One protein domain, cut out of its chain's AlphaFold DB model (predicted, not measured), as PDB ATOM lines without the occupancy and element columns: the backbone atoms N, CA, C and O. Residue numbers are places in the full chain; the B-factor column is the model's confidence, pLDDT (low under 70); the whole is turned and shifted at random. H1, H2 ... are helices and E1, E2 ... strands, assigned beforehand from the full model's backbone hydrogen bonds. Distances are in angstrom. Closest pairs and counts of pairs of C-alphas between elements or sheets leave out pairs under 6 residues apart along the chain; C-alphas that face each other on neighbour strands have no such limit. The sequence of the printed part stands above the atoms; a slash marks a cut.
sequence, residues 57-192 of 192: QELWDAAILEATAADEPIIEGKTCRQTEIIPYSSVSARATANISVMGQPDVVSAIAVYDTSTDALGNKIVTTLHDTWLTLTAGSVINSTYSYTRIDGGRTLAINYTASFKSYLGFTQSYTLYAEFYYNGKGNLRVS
ATOM      1  N   GLN A  57      44.986 -41.161 -24.553       84.12
ATOM      2  CA  GLN A  57      44.267 -40.124 -25.291       84.12
ATOM      3  C   GLN A  57      43.955 -40.552 -26.732       84.12
ATOM      4  O   GLN A  57      42.818 -40.424 -27.164       84.12
ATOM      5  N   GLU A  58      44.912 -41.137 -27.461       84.00
ATOM      6  CA  GLU A  58      44.673 -41.605 -28.839       84.00
ATOM      7  C   GLU A  58      43.638 -42.738 -28.915       84.00
ATOM      8  O   GLU A  58      42.954 -42.893 -29.930       84.00
ATOM      9  N   LEU A  59      43.546 -43.565 -27.869       86.00
ATOM     10  CA  LEU A  59      42.495 -44.574 -27.750       86.00
ATOM     11  C   LEU A  59      41.133 -43.923 -27.486       86.00
ATOM     12  O   LEU A  59      40.155 -44.296 -28.127       86.00
ATOM     13  N   TRP A  60      41.081 -42.916 -26.612       90.06
ATOM     14  CA  TRP A  60      39.859 -42.162 -26.344       90.06
ATOM     15  C   TRP A  60      39.353 -41.398 -27.573       90.06
ATOM     16  O   TRP A  60      38.168 -41.461 -27.889       90.06
ATOM     17  N   ASP A  61      40.242 -40.740 -28.315       87.69
ATOM     18  CA  ASP A  61      39.880 -40.008 -29.533       87.69
ATOM     19  C   ASP A  61      39.328 -40.960 -30.610       87.69
ATOM     20  O   ASP A  61      38.358 -40.640 -31.301       87.69
ATOM     21  N   ALA A  62      39.902 -42.165 -30.726       86.44
ATOM     22  CA  ALA A  62      39.379 -43.206 -31.608       86.44
ATOM     23  C   ALA A  62      37.998 -43.708 -31.149       86.44
ATOM     24  O   ALA A  62      37.111 -43.878 -31.986       86.44
ATOM     25  N   ALA A  63      37.801 -43.888 -29.840       86.44
ATOM     26  CA  ALA A  63      36.517 -44.288 -29.269       86.44
ATOM     27  C   ALA A  63      35.425 -43.229 -29.498       86.44
ATOM     28  O   ALA A  63      34.303 -43.580 -29.845       86.44
ATOM     29  N   ILE A  64      35.753 -41.936 -29.377       88.44
ATOM     30  CA  ILE A  64      34.838 -40.834 -29.710       88.44
ATOM     31  C   ILE A  64      34.433 -40.889 -31.181       88.44
ATOM     32  O   ILE A  64      33.254 -40.733 -31.502       88.44
ATOM     33  N   LEU A  65      35.399 -41.088 -32.082       86.50
ATOM     34  CA  LEU A  65      35.131 -41.129 -33.516       86.50
ATOM     35  C   LEU A  65      34.204 -42.295 -33.874       86.50
ATOM     36  O   LEU A  65      33.266 -42.119 -34.651       86.50
ATOM     37  N   GLU A  66      34.431 -43.461 -33.272       85.75
ATOM     38  CA  GLU A  66      33.575 -44.631 -33.450       85.75
ATOM     39  C   GLU A  66      32.174 -44.423 -32.859       85.75
ATOM     40  O   GLU A  66      31.184 -44.647 -33.552       85.75
ATOM     41  N   ALA A  67      32.079 -43.931 -31.622       85.12
ATOM     42  CA  ALA A  67      30.804 -43.637 -30.974       85.12
ATOM     43  C   ALA A  67      29.983 -42.613 -31.769       85.12
ATOM     44  O   ALA A  67      28.788 -42.799 -31.974       85.12
ATOM     45  N   THR A  68      30.638 -41.576 -32.302       87.50
ATOM     46  CA  THR A  68      29.996 -40.568 -33.159       87.50
ATOM     47  C   THR A  68      29.460 -41.191 -34.448       87.50
ATOM     48  O   THR A  68      28.360 -40.862 -34.882       87.50
ATOM     49  N   ALA A  69      30.212 -42.107 -35.066       82.06
ATOM     50  CA  ALA A  69      29.763 -42.817 -36.264       82.06
ATOM     51  C   ALA A  69      28.599 -43.787 -35.981       82.06
ATOM     52  O   ALA A  69      27.788 -44.038 -36.872       82.06
ATOM     53  N   ALA A  70      28.521 -44.316 -34.760       81.06
ATOM     54  CA  ALA A  70      27.478 -45.229 -34.299       81.06
ATOM     55  C   ALA A  70      26.272 -44.530 -33.637       81.06
ATOM     56  O   ALA A  70      25.346 -45.219 -33.217       81.06
ATOM     57  N   ASP A  71      26.272 -43.193 -33.553       84.88
ATOM     58  CA  ASP A  71      25.271 -42.387 -32.831       84.88
ATOM     59  C   ASP A  71      25.118 -42.789 -31.345       84.88
ATOM     60  O   ASP A  71      24.038 -42.739 -30.753       84.88
ATOM     61  N   GLU A  72      26.221 -43.211 -30.720       84.38
ATOM     62  CA  GLU A  72      26.278 -43.542 -29.297       84.38
ATOM     63  C   GLU A  72      26.555 -42.282 -28.458       84.38
ATOM     64  O   GLU A  72      27.361 -41.426 -28.836       84.38
ATOM     65  N   PRO A  73      25.928 -42.136 -27.276       87.81
ATOM     66  CA  PRO A  73      26.116 -40.956 -26.452       87.81
ATOM     67  C   PRO A  73      27.531 -40.907 -25.870       87.81
ATOM     68  O   PRO A  73      28.059 -41.896 -25.346       87.81
ATOM     69  N   ILE A  74      28.113 -39.712 -25.891       90.31
ATOM     70  CA  ILE A  74      29.385 -39.398 -25.240       90.31
ATOM     71  C   ILE A  74      29.064 -38.571 -23.998       90.31
ATOM     72  O   ILE A  74      28.520 -37.470 -24.084       90.31
ATOM     73  N   ILE A  75      29.357 -39.125 -22.825       91.50
ATOM     74  CA  ILE A  75      29.097 -38.481 -21.541       91.50
ATOM     75  C   ILE A  75      30.419 -37.984 -20.979       91.50
ATOM     76  O   ILE A  75      31.310 -38.783 -20.707       91.50
ATOM     77  N   GLU A  76      30.540 -36.676 -20.766       89.19
ATOM     78  CA  GLU A  76      31.812 -36.060 -20.385       89.19
ATOM     79  C   GLU A  76      31.831 -35.480 -18.970       89.19
ATOM     80  O   GLU A  76      30.804 -35.076 -18.415       89.19
ATOM     81  N   GLY A  77      33.038 -35.409 -18.398       82.00
ATOM     82  CA  GLY A  77      33.336 -34.573 -17.231       82.00
ATOM     83  C   GLY A  77      32.638 -34.996 -15.939       82.00
ATOM     84  O   GLY A  77      32.403 -34.167 -15.058       82.00
ATOM     85  N   LYS A  78      32.291 -36.277 -15.803       86.69
ATOM     86  CA  LYS A  78      31.733 -36.820 -14.565       86.69
ATOM     87  C   LYS A  78      32.833 -36.955 -13.516       86.69
ATOM     88  O   LYS A  78      34.004 -37.137 -13.830       86.69
ATOM     89  N   THR A  79      32.471 -36.836 -12.245       84.88
ATOM     90  CA  THR A  79      33.394 -37.071 -11.127       84.88
ATOM     91  C   THR A  79      33.196 -38.492 -10.635       84.88
ATOM     92  O   THR A  79      32.049 -38.880 -10.414       84.88
ATOM     93  N   CYS A  80      34.278 -39.246 -10.440       78.25
ATOM     94  CA  CYS A  80      34.179 -40.584  -9.863       78.25
ATOM     95  C   CYS A  80      33.570 -40.482  -8.462       78.25
ATOM     96  O   CYS A  80      34.065 -39.727  -7.617       78.25
ATOM     97  N   ARG A  81      32.492 -41.223  -8.216       66.06
ATOM     98  CA  ARG A  81      31.892 -41.361  -6.888       66.06
ATOM     99  C   ARG A  81      32.214 -42.767  -6.373       66.06
ATOM    100  O   ARG A  81      32.635 -43.633  -7.121       66.06
ATOM    101  N   GLN A  82      32.157 -42.948  -5.058       56.53
ATOM    102  CA  GLN A  82      32.398 -44.249  -4.407       56.53
ATOM    103  C   GLN A  82      31.150 -44.742  -3.659       56.53
ATOM    104  O   GLN A  82      31.227 -45.662  -2.850       56.53
ATOM    105  N   THR A  83      30.012 -44.073  -3.845       52.09
ATOM    106  CA  THR A  83      28.832 -44.211  -2.979       52.09
ATOM    107  C   THR A  83      27.529 -44.378  -3.752       52.09
ATOM    108  O   THR A  83      26.464 -44.159  -3.174       52.09
ATOM    109  N   GLU A  84      27.564 -44.707  -5.044       52.50
ATOM    110  CA  GLU A  84      26.327 -44.978  -5.777       52.50
ATOM    111  C   GLU A  84      25.727 -46.326  -5.345       52.50
ATOM    112  O   GLU A  84      26.439 -47.286  -5.044       52.50
ATOM    113  N   ILE A  85      24.395 -46.394  -5.254       56.66
ATOM    114  CA  ILE A  85      23.696 -47.637  -4.919       56.66
ATOM    115  C   ILE A  85      23.772 -48.542  -6.147       56.66
ATOM    116  O   ILE A  85      23.006 -48.377  -7.090       56.66
ATOM    117  N   ILE A  86      24.701 -49.497  -6.117       63.38
ATOM    118  CA  ILE A  86      24.903 -50.469  -7.191       63.38
ATOM    119  C   ILE A  86      23.704 -51.433  -7.259       63.38
ATOM    120  O   ILE A  86      23.436 -52.142  -6.281       63.38
ATOM    121  N   PRO A  87      22.994 -51.522  -8.398       58.81
ATOM    122  CA  PRO A  87      21.929 -52.503  -8.573       58.81
ATOM    123  C   PRO A  87      22.458 -53.942  -8.551       58.81
ATOM    124  O   PRO A  87      23.494 -54.237  -9.148       58.81
ATOM    125  N   TYR A  88      21.703 -54.864  -7.944       57.59
ATOM    126  CA  TYR A  88      22.058 -56.292  -7.843       57.59
ATOM    127  C   TYR A  88      22.254 -57.003  -9.197       57.59
ATOM    128  O   TYR A  88      22.891 -58.052  -9.240       57.59
ATOM    129  N   SER A  89      21.705 -56.469 -10.291       62.62
ATOM    130  CA  SER A  89      21.821 -57.021 -11.650       62.62
ATOM    131  C   SER A  89      23.079 -56.584 -12.407       62.62
ATOM    132  O   SER A  89      23.272 -57.009 -13.545       62.62
ATOM    133  N   SER A  90      23.911 -55.734 -11.806       70.50
ATOM    134  CA  SER A  90      25.042 -55.113 -12.495       70.50
ATOM    135  C   SER A  90      26.232 -56.062 -12.621       70.50
ATOM    136  O   SER A  90      26.522 -56.862 -11.731       70.50
ATOM    137  N   VAL A  91      26.983 -55.912 -13.707       73.62
ATOM    138  CA  VAL A  91      28.313 -56.494 -13.876       73.62
ATOM    139  C   VAL A  91      29.334 -55.531 -13.283       73.62
ATOM    140  O   VAL A  91      29.339 -54.350 -13.618       73.62
ATOM    141  N   SER A  92      30.217 -56.037 -12.420       79.12
ATOM    142  CA  SER A  92      31.402 -55.301 -11.978       79.12
ATOM    143  C   SER A  92      32.627 -55.833 -12.707       79.12
ATOM    144  O   SER A  92      32.934 -57.025 -12.640       79.12
ATOM    145  N   ALA A  93      33.318 -54.940 -13.405       81.94
ATOM    146  CA  ALA A  93      34.523 -55.247 -14.151       81.94
ATOM    147  C   ALA A  93      35.714 -54.487 -13.572       81.94
ATOM    148  O   ALA A  93      35.587 -53.345 -13.125       81.94
ATOM    149  N   ARG A  94      36.886 -55.126 -13.596       83.19
ATOM    150  CA  ARG A  94      38.147 -54.545 -13.129       83.19
ATOM    151  C   ARG A  94      39.208 -54.675 -14.213       83.19
ATOM    152  O   ARG A  94      39.420 -55.762 -14.744       83.19
ATOM    153  N   ALA A  95      39.902 -53.578 -14.481       83.31
ATOM    154  CA  ALA A  95      41.070 -53.521 -15.347       83.31
ATOM    155  C   ALA A  95      42.247 -52.945 -14.553       83.31
ATOM    156  O   ALA A  95      42.062 -52.014 -13.772       83.31
ATOM    157  N   THR A  96      43.445 -53.501 -14.714       83.56
ATOM    158  CA  THR A  96      44.620 -53.090 -13.934       83.56
ATOM    159  C   THR A  96      45.792 -52.723 -14.831       83.56
ATOM    160  O   THR A  96      45.953 -53.268 -15.922       83.56
ATOM    161  N   ALA A  97      46.616 -51.786 -14.368       78.69
ATOM    162  CA  ALA A  97      47.835 -51.371 -15.045       78.69
ATOM    163  C   ALA A  97      48.912 -50.984 -14.028       78.69
ATOM    164  O   ALA A  97      48.618 -50.490 -12.939       78.69
ATOM    165  N   ASN A  98      50.172 -51.198 -14.400       82.38
ATOM    166  CA  ASN A  98      51.310 -50.740 -13.610       82.38
ATOM    167  C   ASN A  98      51.573 -49.260 -13.897       82.38
ATOM    168  O   ASN A  98      51.540 -48.837 -15.053       82.38
ATOM    169  N   ILE A  99      51.876 -48.497 -12.853       83.12
ATOM    170  CA  ILE A  99      52.218 -47.074 -12.918       83.12
ATOM    171  C   ILE A  99      53.428 -46.777 -12.034       83.12
ATOM    172  O   ILE A  99      53.869 -47.625 -11.257       83.12
ATOM    173  N   SER A 100      53.979 -45.568 -12.141       83.94
ATOM    174  CA  SER A 100      55.081 -45.136 -11.283       83.94
ATOM    175  C   SER A 100      54.914 -43.691 -10.836       83.94
ATOM    176  O   SER A 100      55.228 -42.766 -11.576       83.94
ATOM    177  N   VAL A 101      54.452 -43.478  -9.604       81.19
ATOM    178  CA  VAL A 101      54.278 -42.128  -9.055       81.19
ATOM    179  C   VAL A 101      55.640 -41.593  -8.618       81.19
ATOM    180  O   VAL A 101      56.157 -41.985  -7.573       81.19
ATOM    181  N   MET A 102      56.239 -40.708  -9.420       83.19
ATOM    182  CA  MET A 102      57.572 -40.129  -9.162       83.19
ATOM    183  C   MET A 102      58.659 -41.193  -8.895       83.19
ATOM    184  O   MET A 102      59.471 -41.062  -7.978       83.19
ATOM    185  N   GLY A 103      58.665 -42.275  -9.681       76.75
ATOM    186  CA  GLY A 103      59.641 -43.368  -9.561       76.75
ATOM    187  C   GLY A 103      59.259 -44.463  -8.559       76.75
ATOM    188  O   GLY A 103      59.946 -45.479  -8.486       76.75
ATOM    189  N   GLN A 104      58.159 -44.304  -7.815       79.69
ATOM    190  CA  GLN A 104      57.622 -45.341  -6.931       79.69
ATOM    191  C   GLN A 104      56.635 -46.230  -7.697       79.69
ATOM    192  O   GLN A 104      55.612 -45.713  -8.151       79.69
ATOM    193  N   PRO A 105      56.912 -47.533  -7.877       83.19
ATOM    194  CA  PRO A 105      56.003 -48.429  -8.580       83.19
ATOM    195  C   PRO A 105      54.701 -48.622  -7.792       83.19
ATOM    196  O   PRO A 105      54.724 -48.804  -6.575       83.19
ATOM    197  N   ASP A 106      53.573 -48.616  -8.494       83.19
ATOM    198  CA  ASP A 106      52.253 -48.935  -7.947       83.19
ATOM    199  C   ASP A 106      51.394 -49.605  -9.032       83.19
ATOM    200  O   ASP A 106      51.748 -49.622 -10.215       83.19
ATOM    201  N   VAL A 107      50.252 -50.155  -8.636       83.69
ATOM    202  CA  VAL A 107      49.266 -50.736  -9.547       83.69
ATOM    203  C   VAL A 107      47.962 -49.982  -9.384       83.69
ATOM    204  O   VAL A 107      47.384 -49.953  -8.295       83.69
ATOM    205  N   VAL A 108      47.490 -49.404 -10.485       85.31
ATOM    206  CA  VAL A 108      46.173 -48.778 -10.565       85.31
ATOM    207  C   VAL A 108      45.149 -49.795 -11.050       85.31
ATOM    208  O   VAL A 108      45.406 -50.567 -11.975       85.31
ATOM    209  N   SER A 109      43.981 -49.794 -10.416       86.31
ATOM    210  CA  SER A 109      42.813 -50.555 -10.850       86.31
ATOM    211  C   SER A 109      41.694 -49.595 -11.224       86.31
ATOM    212  O   SER A 109      41.284 -48.779 -10.402       86.31
ATOM    213  N   ALA A 110      41.184 -49.712 -12.444       88.06
ATOM    214  CA  ALA A 110      39.931 -49.103 -12.857       88.06
ATOM    215  C   ALA A 110      38.799 -50.106 -12.646       88.06
ATOM    216  O   ALA A 110      38.908 -51.267 -13.052       88.06
ATOM    217  N   ILE A 111      37.733 -49.668 -11.986       88.00
ATOM    218  CA  ILE A 111      36.557 -50.485 -11.707       88.00
ATOM    219  C   ILE A 111      35.343 -49.784 -12.301       88.00
ATOM    220  O   ILE A 111      35.160 -48.583 -12.106       88.00
ATOM    221  N   ALA A 112      34.517 -50.534 -13.023       88.19
ATOM    222  CA  ALA A 112      33.256 -50.055 -13.568       88.19
ATOM    223  C   ALA A 112      32.133 -51.023 -13.210       88.19
ATOM    224  O   ALA A 112      32.328 -52.240 -13.175       88.19
ATOM    225  N   VAL A 113      30.959 -50.463 -12.942       87.31
ATOM    226  CA  VAL A 113      29.750 -51.199 -12.602       87.31
ATOM    227  C   VAL A 113      28.657 -50.798 -13.572       87.31
ATOM    228  O   VAL A 113      28.250 -49.639 -13.597       87.31
ATOM    229  N   TYR A 114      28.195 -51.738 -14.385       86.25
ATOM    230  CA  TYR A 114      27.264 -51.452 -15.470       86.25
ATOM    231  C   TYR A 114      26.285 -52.592 -15.711       86.25
ATOM    232  O   TYR A 114      26.560 -53.754 -15.412       86.25
ATOM    233  N   ASP A 115      25.144 -52.262 -16.298       86.69
ATOM    234  CA  ASP A 115      24.189 -53.252 -16.775       86.69
ATOM    235  C   ASP A 115      24.595 -53.812 -18.139       86.69
ATOM    236  O   ASP A 115      25.260 -53.163 -18.954       86.69
ATOM    237  N   THR A 116      24.146 -55.038 -18.396       86.81
ATOM    238  CA  THR A 116      24.255 -55.668 -19.710       86.81
ATOM    239  C   THR A 116      22.890 -56.133 -20.184       86.81
ATOM    240  O   THR A 116      22.031 -56.524 -19.392       86.81
ATOM    241  N   SER A 117      22.673 -56.103 -21.493       86.19
ATOM    242  CA  SER A 117      21.442 -56.584 -22.112       86.19
ATOM    243  C   SER A 117      21.750 -57.389 -23.371       86.19
ATOM    244  O   SER A 117      22.901 -57.723 -23.660       86.19
ATOM    245  N   THR A 118      20.698 -57.802 -24.070       86.44
ATOM    246  CA  THR A 118      20.809 -58.435 -25.386       86.44
ATOM    247  C   THR A 118      20.112 -57.529 -26.390       86.44
ATOM    248  O   THR A 118      18.970 -57.141 -26.143       86.44
ATOM    249  N   ASP A 119      20.800 -57.165 -27.468       82.12
ATOM    250  CA  ASP A 119      20.237 -56.336 -28.532       82.12
ATOM    251  C   ASP A 119      19.188 -57.105 -29.366       82.12
ATOM    252  O   ASP A 119      18.950 -58.303 -29.175       82.12
ATOM    253  N   ALA A 120      18.561 -56.417 -30.324       81.88
ATOM    254  CA  ALA A 120      17.564 -57.007 -31.222       81.88
ATOM    255  C   ALA A 120      18.124 -58.117 -32.139       81.88
ATOM    256  O   ALA A 120      17.353 -58.873 -32.728       81.88
ATOM    257  N   LEU A 121      19.449 -58.218 -32.261       81.56
ATOM    258  CA  LEU A 121      20.163 -59.194 -33.083       81.56
ATOM    259  C   LEU A 121      20.700 -60.375 -32.253       81.56
ATOM    260  O   LEU A 121      21.310 -61.286 -32.811       81.56
ATOM    261  N   GLY A 122      20.462 -60.396 -30.937       79.06
ATOM    262  CA  GLY A 122      20.917 -61.456 -30.038       79.06
ATOM    263  C   GLY A 122      22.321 -61.252 -29.453       79.06
ATOM    264  O   GLY A 122      22.818 -62.138 -28.755       79.06
ATOM    265  N   ASN A 123      22.973 -60.111 -29.692       81.38
ATOM    266  CA  ASN A 123      24.301 -59.812 -29.162       81.38
ATOM    267  C   ASN A 123      24.225 -59.260 -27.740       81.38
ATOM    268  O   ASN A 123      23.352 -58.461 -27.407       81.38
ATOM    269  N   LYS A 124      25.189 -59.640 -26.898       83.62
ATOM    270  CA  LYS A 124      25.344 -59.056 -25.561       83.62
ATOM    271  C   LYS A 124      25.992 -57.678 -25.646       83.62
ATOM    272  O   LYS A 124      27.076 -57.555 -26.215       83.62
ATOM    273  N   ILE A 125      25.348 -56.692 -25.033       85.44
ATOM    274  CA  ILE A 125      25.775 -55.291 -25.018       85.44
ATOM    275  C   ILE A 125      25.833 -54.748 -23.589       85.44
ATOM    276  O   ILE A 125      25.154 -55.253 -22.694       85.44
ATOM    277  N   VAL A 126      26.645 -53.718 -23.385       87.06
ATOM    278  CA  VAL A 126      26.666 -52.858 -22.203       87.06
ATOM    279  C   VAL A 126      25.631 -51.751 -22.390       87.06
ATOM    280  O   VAL A 126      25.566 -51.129 -23.449       87.06
ATOM    281  N   THR A 127      24.817 -51.491 -21.368       84.69
ATOM    282  CA  THR A 127      23.740 -50.493 -21.446       84.69
ATOM    283  C   THR A 127      24.032 -49.268 -20.594       84.69
ATOM    284  O   THR A 127      24.358 -48.205 -21.123       84.69
ATOM    285  N   THR A 128      23.934 -49.410 -19.276       85.50
ATOM    286  CA  THR A 128      23.982 -48.290 -18.334       85.50
ATOM    287  C   THR A 128      25.200 -48.432 -17.445       85.50
ATOM    288  O   THR A 128      25.328 -49.436 -16.751       85.50
ATOM    289  N   LEU A 129      26.074 -47.425 -17.442       88.06
ATOM    290  CA  LEU A 129      27.121 -47.291 -16.433       88.06
ATOM    291  C   LEU A 129      26.505 -46.688 -15.167       88.06
ATOM    292  O   LEU A 129      26.006 -45.564 -15.214       88.06
ATOM    293  N   HIS A 130      26.555 -47.433 -14.064       85.06
ATOM    294  CA  HIS A 130      26.085 -46.983 -12.752       85.06
ATOM    295  C   HIS A 130      27.173 -46.220 -12.023       85.06
ATOM    296  O   HIS A 130      26.964 -45.083 -11.634       85.06
ATOM    297  N   ASP A 131      28.352 -46.821 -11.872       85.50
ATOM    298  CA  ASP A 131      29.451 -46.172 -11.161       85.50
ATOM    299  C   ASP A 131      30.805 -46.614 -11.707       85.50
ATOM    300  O   ASP A 131      30.958 -47.690 -12.297       85.50
ATOM    301  N   THR A 132      31.806 -45.767 -11.507       88.00
ATOM    302  CA  THR A 132      33.185 -46.087 -11.824       88.00
ATOM    303  C   THR A 132      34.162 -45.320 -10.950       88.00
ATOM    304  O   THR A 132      33.988 -44.139 -10.649       88.00
ATOM    305  N   TRP A 133      35.228 -46.006 -10.551       88.12
ATOM    306  CA  TRP A 133      36.261 -45.431  -9.710       88.12
ATOM    307  C   TRP A 133      37.622 -46.056  -9.985       88.12
ATOM    308  O   TRP A 133      37.756 -47.118 -10.600       88.12
ATOM    309  N   LEU A 134      38.649 -45.367  -9.497       88.00
ATOM    310  CA  LEU A 134      40.034 -45.807  -9.543       88.00
ATOM    311  C   LEU A 134      40.505 -46.156  -8.129       88.00
ATOM    312  O   LEU A 134      40.121 -45.501  -7.156       88.00
ATOM    313  N   THR A 135      41.369 -47.157  -8.012       87.12
ATOM    314  CA  THR A 135      42.090 -47.480  -6.774       87.12
ATOM    315  C   THR A 135      43.569 -47.708  -7.060       87.12
ATOM    316  O   THR A 135      43.949 -48.047  -8.180       87.12
ATOM    317  N   LEU A 136      44.409 -47.512  -6.045       83.44
ATOM    318  CA  LEU A 136      45.826 -47.872  -6.067       83.44
ATOM    319  C   LEU A 136      46.081 -48.948  -5.016       83.44
ATOM    320  O   LEU A 136      45.307 -49.084  -4.068       83.44
ATOM    321  N   THR A 137      47.158 -49.713  -5.190       82.88
ATOM    322  CA  THR A 137      47.514 -50.779  -4.246       82.88
ATOM    323  C   THR A 137      48.194 -50.212  -3.004       82.88
ATOM    324  O   THR A 137      47.865 -50.621  -1.893       82.88
ATOM    325  N   ALA A 138      49.131 -49.275  -3.177       80.62
ATOM    326  CA  ALA A 138      49.854 -48.652  -2.064       80.62
ATOM    327  C   ALA A 138      49.493 -47.172  -1.864       80.62
ATOM    328  O   ALA A 138      49.504 -46.673  -0.738       80.62
ATOM    329  N   GLY A 139      49.215 -46.458  -2.953       83.75
ATOM    330  CA  GLY A 139      48.838 -45.052  -2.948       83.75
ATOM    331  C   GLY A 139      47.345 -44.793  -2.754       83.75
ATOM    332  O   GLY A 139      46.559 -45.660  -2.375       83.75
ATOM    333  N   SER A 140      46.939 -43.562  -3.050       85.50
ATOM    334  CA  SER A 140      45.537 -43.147  -3.059       85.50
ATOM    335  C   SER A 140      45.211 -42.246  -4.246       85.50
ATOM    336  O   SER A 140      46.073 -41.559  -4.797       85.50
ATOM    337  N   VAL A 141      43.940 -42.247  -4.648       86.81
ATOM    338  CA  VAL A 141      43.413 -41.323  -5.658       86.81
ATOM    339  C   VAL A 141      43.013 -40.027  -4.961       86.81
ATOM    340  O   VAL A 141      42.204 -40.048  -4.038       86.81
ATOM    341  N   ILE A 142      43.591 -38.902  -5.381       88.56
ATOM    342  CA  ILE A 142      43.298 -37.574  -4.818       88.56
ATOM    343  C   ILE A 142      42.039 -37.002  -5.460       88.56
ATOM    344  O   ILE A 142      41.135 -36.521  -4.784       88.56
ATOM    345  N   ASN A 143      42.007 -37.028  -6.787       84.75
ATOM    346  CA  ASN A 143      40.879 -36.608  -7.596       84.75
ATOM    347  C   ASN A 143      40.828 -37.477  -8.849       84.75
ATOM    348  O   ASN A 143      41.849 -38.001  -9.301       84.75
ATOM    349  N   SER A 144      39.626 -37.659  -9.381       89.62
ATOM    350  CA  SER A 144      39.441 -38.298 -10.676       89.62
ATOM    351  C   SER A 144      38.153 -37.815 -11.322       89.62
ATOM    352  O   SER A 144      37.101 -37.725 -10.678       89.62
ATOM    353  N   THR A 145      38.259 -37.476 -12.596       92.50
ATOM    354  CA  THR A 145      37.129 -37.251 -13.487       92.50
ATOM    355  C   THR A 145      37.153 -38.298 -14.582       92.50
ATOM    356  O   THR A 145      38.201 -38.878 -14.868       92.50
ATOM    357  N   TYR A 146      35.998 -38.550 -15.183       93.31
ATOM    358  CA  TYR A 146      35.877 -39.475 -16.289       93.31
ATOM    359  C   TYR A 146      34.889 -38.985 -17.340       93.31
ATOM    360  O   TYR A 146      33.911 -38.289 -17.046       93.31
ATOM    361  N   SER A 147      35.157 -39.396 -18.567       93.44
ATOM    362  CA  SER A 147      34.229 -39.369 -19.686       93.44
ATOM    363  C   SER A 147      34.032 -40.804 -20.154       93.44
ATOM    364  O   SER A 147      34.962 -41.606 -20.078       93.44
ATOM    365  N   TYR A 148      32.837 -41.158 -20.610       94.38
ATOM    366  CA  TYR A 148      32.579 -42.497 -21.122       94.38
ATOM    367  C   TYR A 148      31.674 -42.481 -22.343       94.38
ATOM    368  O   TYR A 148      30.862 -41.577 -22.541       94.38
ATOM    369  N   THR A 149      31.820 -43.516 -23.154       93.38
ATOM    370  CA  THR A 149      30.943 -43.805 -24.280       93.38
ATOM    371  C   THR A 149      30.895 -45.311 -24.522       93.38
ATOM    372  O   THR A 149      31.586 -46.090 -23.859       93.38
ATOM    373  N   ARG A 150      30.035 -45.738 -25.437       90.12
ATOM    374  CA  ARG A 150      29.875 -47.132 -25.835       90.12
ATOM    375  C   ARG A 150      30.386 -47.281 -27.268       90.12
ATOM    376  O   ARG A 150      30.060 -46.467 -28.121       90.12
ATOM    377  N   ILE A 151      31.204 -48.303 -27.501       86.81
ATOM    378  CA  ILE A 151      31.809 -48.627 -28.801       86.81
ATOM    379  C   ILE A 151      31.486 -50.081 -29.178       86.81
ATOM    380  O   ILE A 151      30.817 -50.797 -28.422       86.81
ATOM    381  N   ASP A 152      31.916 -50.518 -30.360       82.06
ATOM    382  CA  ASP A 152      31.640 -51.833 -30.945       82.06
ATOM    383  C   ASP A 152      30.133 -52.154 -31.012       82.06
ATOM    384  O   ASP A 152      29.706 -53.277 -30.722       82.06
ATOM    385  N   GLY A 153      29.300 -51.154 -31.324       75.12
ATOM    386  CA  GLY A 153      27.837 -51.293 -31.317       75.12
ATOM    387  C   GLY A 153      27.263 -51.584 -29.926       75.12
ATOM    388  O   GLY A 153      26.341 -52.386 -29.781       75.12
ATOM    389  N   GLY A 154      27.869 -51.011 -28.885       81.44
ATOM    390  CA  GLY A 154      27.433 -51.163 -27.499       81.44
ATOM    391  C   GLY A 154      28.065 -52.335 -26.756       81.44
ATOM    392  O   GLY A 154      27.765 -52.543 -25.586       81.44
ATOM    393  N   ARG A 155      28.944 -53.124 -27.379       83.06
ATOM    394  CA  ARG A 155      29.536 -54.324 -26.751       83.06
ATOM    395  C   ARG A 155      30.666 -54.005 -25.774       83.06
ATOM    396  O   ARG A 155      30.960 -54.836 -24.904       83.06
ATOM    397  N   THR A 156      31.244 -52.816 -25.910       88.06
ATOM    398  CA  THR A 156      32.375 -52.337 -25.119       88.06
ATOM    399  C   THR A 156      32.054 -50.958 -24.550       88.06
ATOM    400  O   THR A 156      31.606 -50.055 -25.254       88.06
ATOM    401  N   LEU A 157      32.288 -50.791 -23.257       90.94
ATOM    402  CA  LEU A 157      32.239 -49.520 -22.556       90.94
ATOM    403  C   LEU A 157      33.644 -48.924 -22.529       90.94
ATOM    404  O   LEU A 157      34.537 -49.492 -21.902       90.94
ATOM    405  N   ALA A 158      33.825 -47.789 -23.192       91.69
ATOM    406  CA  ALA A 158      35.071 -47.042 -23.205       91.69
ATOM    407  C   ALA A 158      34.998 -45.916 -22.171       91.69
ATOM    408  O   ALA A 158      34.050 -45.126 -22.176       91.69
ATOM    409  N   ILE A 159      35.986 -45.831 -21.284       94.06
ATOM    410  CA  ILE A 159      36.062 -44.808 -20.240       94.06
ATOM    411  C   ILE A 159      37.443 -44.163 -20.264       94.06
ATOM    412  O   ILE A 159      38.454 -44.843 -20.114       94.06
ATOM    413  N   ASN A 160      37.486 -42.844 -20.405       94.31
ATOM    414  CA  ASN A 160      38.696 -42.052 -20.238       94.31
ATOM    415  C   ASN A 160      38.669 -41.351 -18.883       94.31
ATOM    416  O   ASN A 160      37.710 -40.650 -18.570       94.31
ATOM    417  N   TYR A 161      39.723 -41.518 -18.098       93.44
ATOM    418  CA  TYR A 161      39.898 -40.913 -16.790       93.44
ATOM    419  C   TYR A 161      41.031 -39.902 -16.820       93.44
ATOM    420  O   TYR A 161      42.112 -40.167 -17.344       93.44
ATOM    421  N   THR A 162      40.821 -38.802 -16.114       93.31
ATOM    422  CA  THR A 162      41.883 -37.878 -15.727       93.31
ATOM    423  C   THR A 162      41.971 -37.904 -14.215       93.31
ATOM    424  O   THR A 162      41.017 -37.537 -13.527       93.31
ATOM    425  N   ALA A 163      43.095 -38.377 -13.677       90.94
ATOM    426  CA  ALA A 163      43.232 -38.608 -12.246       90.94
ATOM    427  C   ALA A 163      44.584 -38.153 -11.708       90.94
ATOM    428  O   ALA A 163      45.597 -38.211 -12.398       90.94
ATOM    429  N   SER A 164      44.598 -37.728 -10.445       91.50
ATOM    430  CA  SER A 164      45.832 -37.451  -9.708       91.50
ATOM    431  C   SER A 164      46.008 -38.465  -8.592       91.50
ATOM    432  O   SER A 164      45.125 -38.638  -7.748       91.50
ATOM    433  N   PHE A 165      47.163 -39.116  -8.569       89.69
ATOM    434  CA  PHE A 165      47.501 -40.147  -7.601       89.69
ATOM    435  C   PHE A 165      48.541 -39.651  -6.616       89.69
ATOM    436  O   PHE A 165      49.457 -38.920  -6.988       89.69
ATOM    437  N   LYS A 166      48.407 -40.088  -5.366       88.44
ATOM    438  CA  LYS A 166      49.361 -39.860  -4.289       88.44
ATOM    439  C   LYS A 166      50.032 -41.177  -3.926       88.44
ATOM    440  O   LYS A 166      49.351 -42.129  -3.564       88.44
ATOM    441  N   SER A 167      51.355 -41.228  -3.975       87.06
ATOM    442  CA  SER A 167      52.125 -42.359  -3.445       87.06
ATOM    443  C   SER A 167      52.044 -42.421  -1.915       87.06
ATOM    444  O   SER A 167      51.769 -41.418  -1.249       87.06
ATOM    445  N   TYR A 168      52.382 -43.572  -1.336       82.31
ATOM    446  CA  TYR A 168      52.482 -43.736   0.120       82.31
ATOM    447  C   TYR A 168      53.535 -42.811   0.773       82.31
ATOM    448  O   TYR A 168      53.428 -42.495   1.955       82.31
ATOM    449  N   LEU A 169      54.521 -42.327   0.002       82.94
ATOM    450  CA  LEU A 169      55.524 -41.336   0.430       82.94
ATOM    451  C   LEU A 169      55.044 -39.881   0.307       82.94
ATOM    452  O   LEU A 169      55.754 -38.957   0.694       82.94
ATOM    453  N   GLY A 170      53.842 -39.659  -0.226       84.69
ATOM    454  CA  GLY A 170      53.220 -38.345  -0.316       84.69
ATOM    455  C   GLY A 170      53.458 -37.580  -1.617       84.69
ATOM    456  O   GLY A 170      52.913 -36.487  -1.755       84.69
ATOM    457  N   PHE A 171      54.202 -38.139  -2.575       85.31
ATOM    458  CA  PHE A 171      54.349 -37.551  -3.910       85.31
ATOM    459  C   PHE A 171      53.068 -37.673  -4.720       85.31
ATOM    460  O   PHE A 171      52.424 -38.722  -4.672       85.31
ATOM    461  N   THR A 172      52.761 -36.639  -5.499       90.38
ATOM    462  CA  THR A 172      51.571 -36.579  -6.349       90.38
ATOM    463  C   THR A 172      51.960 -36.537  -7.819       90.38
ATOM    464  O   THR A 172      52.883 -35.812  -8.184       90.38
ATOM    465  N   GLN A 173      51.232 -37.263  -8.662       90.25
ATOM    466  CA  GLN A 173      51.369 -37.201 -10.116       90.25
ATOM    467  C   GLN A 173      50.015 -37.416 -10.792       90.25
ATOM    468  O   GLN A 173      49.202 -38.209 -10.314       90.25
ATOM    469  N   SER A 174      49.775 -36.699 -11.887       91.44
ATOM    470  CA  SER A 174      48.556 -36.819 -12.687       91.44
ATOM    471  C   SER A 174      48.771 -37.731 -13.888       91.44
ATOM    472  O   SER A 174      49.869 -37.777 -14.438       91.44
ATOM    473  N   TYR A 175      47.710 -38.435 -14.266       89.00
ATOM    474  CA  TYR A 175      47.682 -39.432 -15.326       89.00
ATOM    475  C   TYR A 175      46.407 -39.306 -16.149       89.00
ATOM    476  O   TYR A 175      45.344 -38.952 -15.618       89.00
ATOM    477  N   THR A 176      46.512 -39.693 -17.416       91.44
ATOM    478  CA  THR A 176      45.357 -39.981 -18.265       91.44
ATOM    479  C   THR A 176      45.264 -41.489 -18.443       91.44
ATOM    480  O   THR A 176      46.243 -42.152 -18.791       91.44
ATOM    481  N   LEU A 177      44.094 -42.057 -18.166       91.12
ATOM    482  CA  LEU A 177      43.866 -43.492 -18.248       91.12
ATOM    483  C   LEU A 177      42.713 -43.778 -19.192       91.12
ATOM    484  O   LEU A 177      41.675 -43.145 -19.096       91.12
ATOM    485  N   TYR A 178      42.857 -44.786 -20.036       91.56
ATOM    486  CA  TYR A 178      41.781 -45.258 -20.896       91.56
ATOM    487  C   TYR A 178      41.473 -46.710 -20.560       91.56
ATOM    488  O   TYR A 178      42.369 -47.558 -20.592       91.56
ATOM    489  N   ALA A 179      40.221 -46.989 -20.215       90.69
ATOM    490  CA  ALA A 179      39.734 -48.318 -19.905       90.69
ATOM    491  C   ALA A 179      38.676 -48.764 -20.913       90.69
ATOM    492  O   ALA A 179      37.774 -48.003 -21.253       90.69
ATOM    493  N   GLU A 180      38.752 -50.024 -21.320       90.44
ATOM    494  CA  GLU A 180      37.663 -50.712 -22.013       90.44
ATOM    495  C   GLU A 180      37.101 -51.783 -21.098       90.44
ATOM    496  O   GLU A 180      37.867 -52.561 -20.534       90.44
ATOM    497  N   PHE A 181      35.779 -51.848 -20.976       88.50
ATOM    498  CA  PHE A 181      35.073 -52.889 -20.242       88.50
ATOM    499  C   PHE A 181      34.068 -53.592 -21.150       88.50
ATOM    500  O   PHE A 181      33.264 -52.955 -21.824       88.50
ATOM    501  N   TYR A 182      34.089 -54.917 -21.165       86.12
ATOM    502  CA  TYR A 182      33.257 -55.723 -22.055       86.12
ATOM    503  C   TYR A 182      32.044 -56.285 -21.316       86.12
ATOM    504  O   TYR A 182      32.083 -56.511 -20.107       86.12
ATOM    505  N   TYR A 183      30.980 -56.639 -22.039       80.31
ATOM    506  CA  TYR A 183      29.771 -57.250 -21.456       80.31
ATOM    507  C   TYR A 183      30.025 -58.494 -20.570       80.31
ATOM    508  O   TYR A 183      29.164 -58.891 -19.792       80.31
ATOM    509  N   ASN A 184      31.184 -59.146 -20.693       76.69
ATOM    510  CA  ASN A 184      31.549 -60.339 -19.928       76.69
ATOM    511  C   ASN A 184      32.299 -60.046 -18.611       76.69
ATOM    512  O   ASN A 184      32.756 -60.991 -17.972       76.69
ATOM    513  N   GLY A 185      32.450 -58.774 -18.225       73.31
ATOM    514  CA  GLY A 185      33.116 -58.357 -16.986       73.31
ATOM    515  C   GLY A 185      34.639 -58.218 -17.082       73.31
ATOM    516  O   GLY A 185      35.292 -57.922 -16.080       73.31
ATOM    517  N   LYS A 186      35.235 -58.411 -18.265       78.50
ATOM    518  CA  LYS A 186      36.652 -58.096 -18.486       78.50
ATOM    519  C   LYS A 186      36.867 -56.623 -18.756       78.50
ATOM    520  O   LYS A 186      35.989 -55.961 -19.299       78.50
ATOM    521  N   GLY A 187      38.085 -56.163 -18.489       81.56
ATOM    522  CA  GLY A 187      38.536 -54.900 -19.034       81.56
ATOM    523  C   GLY A 187      40.031 -54.823 -19.290       81.56
ATOM    524  O   GLY A 187      40.813 -55.622 -18.774       81.56
ATOM    525  N   ASN A 188      40.398 -53.842 -20.104       85.75
ATOM    526  CA  ASN A 188      41.764 -53.457 -20.423       85.75
ATOM    527  C   ASN A 188      42.004 -52.035 -19.918       85.75
ATOM    528  O   ASN A 188      41.080 -51.228 -19.910       85.75
ATOM    529  N   LEU A 189      43.230 -51.727 -19.491       86.06
ATOM    530  CA  LEU A 189      43.594 -50.403 -18.988       86.06
ATOM    531  C   LEU A 189      44.894 -49.932 -19.635       86.06
ATOM    532  O   LEU A 189      45.907 -50.633 -19.615       86.06
ATOM    533  N   ARG A 190      44.866 -48.728 -20.206       87.06
ATOM    534  CA  ARG A 190      46.031 -47.990 -20.696       87.06
ATOM    535  C   ARG A 190      46.264 -46.809 -19.776       87.06
ATOM    536  O   ARG A 190      45.318 -46.116 -19.425       87.06
ATOM    537  N   VAL A 191      47.523 -46.557 -19.445       85.62
ATOM    538  CA  VAL A 191      47.937 -45.367 -18.701       85.62
ATOM    539  C   VAL A 191      48.916 -44.565 -19.547       85.62
ATOM    540  O   VAL A 191      49.708 -45.145 -20.296       85.62
ATOM    541  N   SER A 192      48.826 -43.242 -19.467       84.00
ATOM    542  CA  SER A 192      49.722 -42.272 -20.099       84.00
ATOM    543  C   SER A 192      50.059 -41.149 -19.128       84.00
ATOM    544  O   SER A 192      49.176 -40.781 -18.315       84.00
TER     545      SER A 192
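AT A GLANCE: This is residues 57 to 192 of the 192 residues of an uncharacterized protein of Collinsella intestinalis (UniProt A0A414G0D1). Two twisted antiparallel sheets lie face to face as a sandwich, E1-E5-E6-E7-E8 against the smaller E2-E3-E4, close together where edge strands E8 and E2 meet. Helix H1 covers the larger sheet's other face, running along its strands. The printed part has 136 residues, mostly strand, with one named helix and then eight named strands, H1 E1 E2 E3 E4 E5 E6 E7 E8. It is compact, with a radius of gyration of the C-alphas of 15.0 A, yet elongated, spanning 52 by 33 by 22 A.

IN THESE COORDINATES: Begin with the larger sheet: E1 is residues 75 to 79, 11.4 A long; E5, 140 to 151, 29.7 A; E6, 156 to 166, 29.6 A; E7, 172 to 182, 30.8 A; and E8, 187 to 191, 13.4 A, ending at C-alpha 191 at (47.937, -45.367, -18.701). The smaller sheet has E2, residues 91 to 101, 30.1 A; E3, 104 to 118, 43.2 A; and E4, 124 to 136, 30.4 A. Find C-alpha 57 at (44.267, -40.124, -25.291); from there H1 runs 18.4 A to C-alpha 69.

HOW THE PARTS SIT: In the larger sheet look at N 75 and O 148 between E1 and E5, 2.9 A; N 147 and O 160 between E5 and E6, 2.8 A; N 161 and O 177 between E6 and E7, 2.7 A; and N 190 and O 178 between E7 and E8, 2.8 A. E5 to E8 form a meander, each strand the antiparallel neighbour of the one before, and so do E2 to E4. In the smaller sheet, N 97 and O 108 between E2 and E3 are within hydrogen-bond range at 2.9 A, and so are N 111 and O 133 between E3 and E4, at 2.9 A. Between the sheets, E2 and E8 touch, with the closest C-alphas, Ala 95 and Gly 187, 4.7 A apart. E4 and E5 touch at Thr 135 and Val 141, their closest C-alphas, 6.4 A apart. E4 bends by 82 degrees at residue 128 and E5 by 79 degrees at residue 143. H1 is on the larger sheet, making two layers with it, at a height over the sheet of 8.9 A; it lies over E5, E6 and, only just, E7, with 3 C-alphas, and stands at 26 degrees to E5 on the local plane. In H1, each O i to N i+4 pair is within hydrogen-bond range.

THE WHOLE: The C-alphas farthest apart, Leu 121 and Leu 169, are 51.9 A apart. The printed part has no cut. The link E1 to E2, 11 residues, is long; the others are tight. Look for low confidence at residues 81 to 89, under 70.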